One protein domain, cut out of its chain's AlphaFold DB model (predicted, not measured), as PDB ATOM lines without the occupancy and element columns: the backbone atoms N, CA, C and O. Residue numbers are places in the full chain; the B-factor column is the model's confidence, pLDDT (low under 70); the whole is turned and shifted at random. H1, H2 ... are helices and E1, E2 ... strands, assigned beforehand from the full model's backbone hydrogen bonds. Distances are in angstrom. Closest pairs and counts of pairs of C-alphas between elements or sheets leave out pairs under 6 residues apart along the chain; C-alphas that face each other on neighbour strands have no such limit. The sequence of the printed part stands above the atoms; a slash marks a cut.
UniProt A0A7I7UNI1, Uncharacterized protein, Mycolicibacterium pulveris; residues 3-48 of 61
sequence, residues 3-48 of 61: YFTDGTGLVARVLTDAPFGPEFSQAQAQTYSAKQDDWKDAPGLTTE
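This is residues 3 to 48 of the 61 residues of an uncharacterized protein of Mycolicibacterium pulveris (UniProt A0A7I7UNI1). A twisted sheet of four antiparallel strands, whose lines turn by 80 degrees from edge to edge, has two short helices towards one end: H2 grazes the sheet, H1 sits beyond it. The 46 printed residues include E1, E2, H1, E3, E4 and H2 along the chain; sheet order is E1 - E2 - E3 - E4, class mixed. The whole is compact, radius of gyration of the C-alphas 10.7 A, and spans 32 by 19 by 18 A.

E1, residues 3 to 5, 7.0 A, begins at C-alpha 3 (81.409, -27.729, -14.079). E2 is residues 11 to 15, 13.1 A; H1 22 to 25, 5.1 A; E3 28 to 33, 16.3 A; E4 38 to 41, 10.0 A. H2, residues 45 to 48, 5.2 A, ends at C-alpha 48 (86.432, -26.229, 0.638).

Within hydrogen-bond range are N 4 and O 12, 2.7 A, in hairpin E1 and E2; N 13 and O 30, 2.8 A, between E2 and E3; N 31 and O 40, 2.8 A, in hairpin E3 and E4. H2 only grazes the sheet, with residues 45 to 47. H1, not on the sheet, only just touches H2, with 3 pairs of C-alphas within 8 A, the closest Ser 25 and Thr 46, 4.8 A. Both helices are too short for an O i to N i+4 pair; each has its 1 O i to N i+3 pair within range.

C-alphas 22 and 35 are farthest apart, 31.8 A. The printed part has no cut and no long link. pLDDT is under 70 at residues 5 to 10, 18 to 21, 25 and 43 to 48.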
ATOM      1  N   TYR A   3      81.967 -29.027 -14.464       70.25
ATOM      2  CA  TYR A   3      81.409 -27.729 -14.079       70.25
ATOM      3  C   TYR A   3      80.496 -27.891 -12.867       70.25
ATOM      4  O   TYR A   3      79.799 -28.891 -12.738       70.25
ATOM      5  N   PHE A   4      80.510 -26.900 -11.988       70.25
ATOM      6  CA  PHE A   4      79.809 -26.890 -10.716       70.25
ATOM      7  C   PHE A   4      79.131 -25.532 -10.559       70.25
ATOM      8  O   PHE A   4      79.772 -24.500 -10.752       70.25
ATOM      9  N   THR A   5      77.854 -25.505 -10.188       64.94
ATOM     10  CA  THR A   5      77.172 -24.267  -9.789       64.94
ATOM     11  C   THR A   5      76.630 -24.359  -8.370       64.94
ATOM     12  O   THR A   5      76.035 -25.367  -8.002       64.94
ATOM     13  N   ASP A   6      76.840 -23.328  -7.551       60.78
ATOM     14  CA  ASP A   6      76.344 -23.345  -6.165       60.78
ATOM     15  C   ASP A   6      74.844 -22.982  -6.065       60.78
ATOM     16  O   ASP A   6      74.290 -22.866  -4.976       60.78
ATOM     17  N   GLY A   7      74.162 -22.798  -7.202       56.03
ATOM     18  CA  GLY A   7      72.757 -22.390  -7.251       56.03
ATOM     19  C   GLY A   7      72.531 -20.892  -7.021       56.03
ATOM     20  O   GLY A   7      71.428 -20.411  -7.269       56.03
ATOM     21  N   THR A   8      73.560 -20.123  -6.637       58.78
ATOM     22  CA  THR A   8      73.492 -18.651  -6.528       58.78
ATOM     23  C   THR A   8      74.020 -17.922  -7.771       58.78
ATOM     24  O   THR A   8      74.096 -16.693  -7.797       58.78
ATOM     25  N   GLY A   9      74.349 -18.667  -8.835       60.56
ATOM     26  CA  GLY A   9      74.853 -18.131 -10.105       60.56
ATOM     27  C   GLY A   9      76.379 -18.073 -10.209       60.56
ATOM     28  O   GLY A   9      76.907 -17.619 -11.225       60.56
ATOM     29  N   LEU A  10      77.103 -18.557  -9.198       65.31
ATOM     30  CA  LEU A  10      78.536 -18.808  -9.307       65.31
ATOM     31  C   LEU A  10      78.771 -20.129 -10.042       65.31
ATOM     32  O   LEU A  10      78.177 -21.152  -9.697       65.31
ATOM     33  N   VAL A  11      79.642 -20.093 -11.053       73.50
ATOM     34  CA  VAL A  11      80.094 -21.279 -11.788       73.50
ATOM     35  C   VAL A  11      81.555 -21.519 -11.451       73.50
ATOM     36  O   VAL A  11      82.405 -20.652 -11.648       73.50
ATOM     37  N   ALA A  12      81.854 -22.705 -10.951       76.00
ATOM     38  CA  ALA A  12      83.195 -23.230 -10.830       76.00
ATOM     39  C   ALA A  12      83.417 -24.312 -11.887       76.00
ATOM     40  O   ALA A  12      82.503 -25.042 -12.256       76.00
ATOM     41  N   ARG A  13      84.643 -24.440 -12.376       79.00
ATOM     42  CA  ARG A  13      85.075 -25.567 -13.196       79.00
ATOM     43  C   ARG A  13      86.284 -26.202 -12.547       79.00
ATOM     44  O   ARG A  13      87.198 -25.499 -12.129       79.00
ATOM     45  N   VAL A  14      86.291 -27.523 -12.475       77.69
ATOM     46  CA  VAL A  14      87.440 -28.294 -12.014       77.69
ATOM     47  C   VAL A  14      88.030 -29.008 -13.223       77.69
ATOM     48  O   VAL A  14      87.357 -29.766 -13.932       77.69
ATOM     49  N   LEU A  15      89.301 -28.725 -13.479       77.44
ATOM     50  CA  LEU A  15      90.114 -29.292 -14.549       77.44
ATOM     51  C   LEU A  15      90.602 -30.683 -14.135       77.44
ATOM     52  O   LEU A  15      91.790 -30.912 -13.932       77.44
ATOM     53  N   THR A  16      89.664 -31.611 -13.955       72.69
ATOM     54  CA  THR A  16      89.981 -33.017 -13.704       72.69
ATOM     55  C   THR A  16      88.966 -33.939 -14.353       72.69
ATOM     56  O   THR A  16      87.796 -33.583 -14.531       72.69
ATOM     57  N   ASP A  17      89.453 -35.119 -14.714       70.94
ATOM     58  CA  ASP A  17      88.666 -36.281 -15.128       70.94
ATOM     59  C   ASP A  17      88.683 -37.370 -14.041       70.94
ATOM     60  O   ASP A  17      88.067 -38.422 -14.195       70.94
ATOM     61  N   ALA A  18      89.370 -37.115 -12.918       68.12
ATOM     62  CA  ALA A  18      89.402 -38.027 -11.789       68.12
ATOM     63  C   ALA A  18      88.026 -38.098 -11.097       68.12
ATOM     64  O   ALA A  18      87.333 -37.077 -10.966       68.12
ATOM     65  N   PRO A  19      87.624 -39.288 -10.614       67.69
ATOM     66  CA  PRO A  19      86.441 -39.428  -9.778       67.69
ATOM     67  C   PRO A  19      86.608 -38.664  -8.455       67.69
ATOM     68  O   PRO A  19      87.714 -38.299  -8.055       67.69
ATOM     69  N   PHE A  20      85.493 -38.439  -7.752       68.00
ATOM     70  CA  PHE A  20      85.528 -37.844  -6.415       68.00
ATOM     71  C   PHE A  20      86.430 -38.662  -5.488       68.00
ATOM     72  O   PHE A  20      86.264 -39.873  -5.348       68.00
ATOM     73  N   GLY A  21      87.391 -37.989  -4.862       67.56
ATOM     74  CA  GLY A  21      88.434 -38.627  -4.073       67.56
ATOM     75  C   GLY A  21      89.605 -37.679  -3.800       67.56
ATOM     76  O   GLY A  21      89.536 -36.498  -4.139       67.56
ATOM     77  N   PRO A  22      90.699 -38.177  -3.206       70.12
ATOM     78  CA  PRO A  22      91.865 -37.355  -2.873       70.12
ATOM     79  C   PRO A  22      92.502 -36.680  -4.098       70.12
ATOM     80  O   PRO A  22      93.011 -35.569  -3.990       70.12
ATOM     81  N   GLU A  23      92.424 -37.310  -5.271       70.06
ATOM     82  CA  GLU A  23      92.904 -36.745  -6.540       70.06
ATOM     83  C   GLU A  23      92.053 -35.553  -6.999       70.06
ATOM     84  O   GLU A  23      92.578 -34.565  -7.509       70.06
ATOM     85  N   PHE A  24      90.743 -35.599  -6.749       71.75
ATOM     86  CA  PHE A  24      89.846 -34.478  -7.012       71.75
ATOM     87  C   PHE A  24      90.180 -33.278  -6.118       71.75
ATOM     88  O   PHE A  24      90.174 -32.145  -6.585       71.75
ATOM     89  N   SER A  25      90.547 -33.510  -4.854       66.19
ATOM     90  CA  SER A  25      90.968 -32.446  -3.931       66.19
ATOM     91  C   SER A  25      92.245 -31.721  -4.379       66.19
ATOM     92  O   SER A  25      92.435 -30.560  -4.027       66.19
ATOM     93  N   GLN A  26      93.091 -32.365  -5.185       71.12
ATOM     94  CA  GLN A  26      94.312 -31.777  -5.752       71.12
ATOM     95  C   GLN A  26      94.102 -31.137  -7.129       71.12
ATOM     96  O   GLN A  26      95.024 -30.528  -7.673       71.12
ATOM     97  N   ALA A  27      92.909 -31.277  -7.709       74.50
ATOM     98  CA  ALA A  27      92.627 -30.763  -9.035       74.50
ATOM     99  C   ALA A  27      92.577 -29.231  -9.070       74.50
ATOM    100  O   ALA A  27      92.160 -28.564  -8.121       74.50
ATOM    101  N   GLN A  28      92.963 -28.668 -10.213       78.12
ATOM    102  CA  GLN A  28      92.888 -27.233 -10.431       78.12
ATOM    103  C   GLN A  28      91.425 -26.811 -10.598       78.12
ATOM    104  O   GLN A  28      90.719 -27.308 -11.478       78.12
ATOM    105  N   ALA A  29      90.969 -25.889  -9.753       78.31
ATOM    106  CA  ALA A  29      89.646 -25.293  -9.847       78.31
ATOM    107  C   ALA A  29      89.742 -23.836 -10.284       78.31
ATOM    108  O   ALA A  29      90.613 -23.093  -9.841       78.31
ATOM    109  N   GLN A  30      88.802 -23.423 -11.123       82.50
ATOM    110  CA  GLN A  30      88.640 -22.046 -11.555       82.50
ATOM    111  C   GLN A  30      87.203 -21.601 -11.318       82.50
ATOM    112  O   GLN A  30      86.272 -22.382 -11.502       82.50
ATOM    113  N   THR A  31      87.004 -20.350 -10.929       80.25
ATOM    114  CA  THR A  31      85.682 -19.739 -10.787       80.25
ATOM    115  C   THR A  31      85.460 -18.709 -11.877       80.25
ATOM    116  O   THR A  31      86.371 -17.978 -12.266       80.25
ATOM    117  N   TYR A  32      84.237 -18.658 -12.386       78.56
ATOM    118  CA  TYR A  32      83.827 -17.649 -13.341       78.56
ATOM    119  C   TYR A  32      83.416 -16.373 -12.611       78.56
ATOM    120  O   TYR A  32      82.534 -16.388 -11.747       78.56
ATOM    121  N   SER A  33      84.029 -15.250 -12.978       72.81
ATOM    122  CA  SER A  33      83.652 -13.934 -12.484       72.81
ATOM    123  C   SER A  33      82.885 -13.176 -13.559       72.81
ATOM    124  O   SER A  33      83.484 -12.523 -14.404       72.81
ATOM    125  N   ALA A  34      81.554 -13.162 -13.473       74.62
ATOM    126  CA  ALA A  34      80.715 -12.397 -14.403       74.62
ATOM    127  C   ALA A  34      81.033 -10.887 -14.413       74.62
ATOM    128  O   ALA A  34      80.804 -10.204 -15.402       74.62
ATOM    129  N   LYS A  35      81.594 -10.351 -13.319       76.88
ATOM    130  CA  LYS A  35      82.024  -8.944 -13.243       76.88
ATOM    131  C   LYS A  35      83.240  -8.632 -14.113       76.88
ATOM    132  O   LYS A  35      83.435  -7.474 -14.463       76.88
ATOM    133  N   GLN A  36      84.090  -9.623 -14.362       78.25
ATOM    134  CA  GLN A  36      85.338  -9.465 -15.114       78.25
ATOM    135  C   GLN A  36      85.322 -10.257 -16.423       78.25
ATOM    136  O   GLN A  36      86.301 -10.196 -17.153       78.25
ATOM    137  N   ASP A  37      84.219 -10.963 -16.698       81.44
ATOM    138  CA  ASP A  37      84.038 -11.849 -17.849       81.44
ATOM    139  C   ASP A  37      85.185 -12.867 -17.997       81.44
ATOM    140  O   ASP A  37      85.632 -13.185 -19.093       81.44
ATOM    141  N   ASP A  38      85.713 -13.349 -16.867       82.25
ATOM    142  CA  ASP A  38      86.974 -14.093 -16.830       82.25
ATOM    143  C   ASP A  38      86.938 -15.275 -15.851       82.25
ATOM    144  O   ASP A  38      86.221 -15.263 -14.841       82.25
ATOM    145  N   TRP A  39      87.740 -16.297 -16.160       81.38
ATOM    146  CA  TRP A  39      87.951 -17.470 -15.317       81.38
ATOM    147  C   TRP A  39      89.197 -17.288 -14.461       81.38
ATOM    148  O   TRP A  39      90.311 -17.235 -14.974       81.38
ATOM    149  N   LYS A  40      89.017 -17.291 -13.143       81.50
ATOM    150  CA  LYS A  40      90.118 -17.135 -12.196       81.50
ATOM    151  C   LYS A  40      90.433 -18.428 -11.488       81.50
ATOM    152  O   LYS A  40      89.529 -19.123 -11.038       81.50
ATOM    153  N   ASP A  41      91.720 -18.705 -11.334       81.19
ATOM    154  CA  ASP A  41      92.194 -19.791 -10.489       81.19
ATOM    155  C   ASP A  41      91.743 -19.601  -9.042       81.19
ATOM    156  O   ASP A  41      91.966 -18.562  -8.420       81.19
ATOM    157  N   ALA A  42      91.093 -20.636  -8.524       73.75
ATOM    158  CA  ALA A  42      90.611 -20.736  -7.161       73.75
ATOM    159  C   ALA A  42      91.216 -22.000  -6.524       73.75
ATOM    160  O   ALA A  42      90.507 -22.982  -6.281       73.75
ATOM    161  N   PRO A  43      92.543 -22.015  -6.290       65.19
ATOM    162  CA  PRO A  43      93.198 -23.138  -5.635       65.19
ATOM    163  C   PRO A  43      92.601 -23.320  -4.235       65.19
ATOM    164  O   PRO A  43      92.516 -22.368  -3.462       65.19
ATOM    165  N   GLY A  44      92.155 -24.537  -3.921       61.66
ATOM    166  CA  GLY A  44      91.481 -24.855  -2.657       61.66
ATOM    167  C   GLY A  44      89.956 -24.890  -2.732       61.66
ATOM    168  O   GLY A  44      89.330 -25.378  -1.794       61.66
ATOM    169  N   LEU A  45      89.348 -24.488  -3.859       67.50
ATOM    170  CA  LEU A  45      87.913 -24.701  -4.062       67.50
ATOM    171  C   LEU A  45      87.588 -26.197  -3.938       67.50
ATOM    172  O   LEU A  45      86.700 -26.569  -3.193       67.50
ATOM    173  N   THR A  46      88.388 -27.072  -4.547       64.88
ATOM    174  CA  THR A  46      88.274 -28.540  -4.443       64.88
ATOM    175  C   THR A  46      88.332 -29.099  -3.016       64.88
ATOM    176  O   THR A  46      87.853 -30.208  -2.780       64.88
ATOM    177  N   THR A  47      88.902 -28.350  -2.068       58.78
ATOM    178  CA  THR A  47      89.065 -28.730  -0.656       58.78
ATOM    179  C   THR A  47      87.950 -28.168   0.228       58.78
ATOM    180  O   THR A  47      87.541 -28.807   1.193       58.78
ATOM    181  N   GLU A  48      87.459 -26.972  -0.103       51.97
ATOM    182  CA  GLU A  48      86.432 -26.229   0.638       51.97
ATOM    183  C   GLU A  48      85.087 -26.164  -0.083       51.97
ATOM    184  O   GLU A  48      84.240 -25.344   0.275       51.97
TER     185      GLU A  48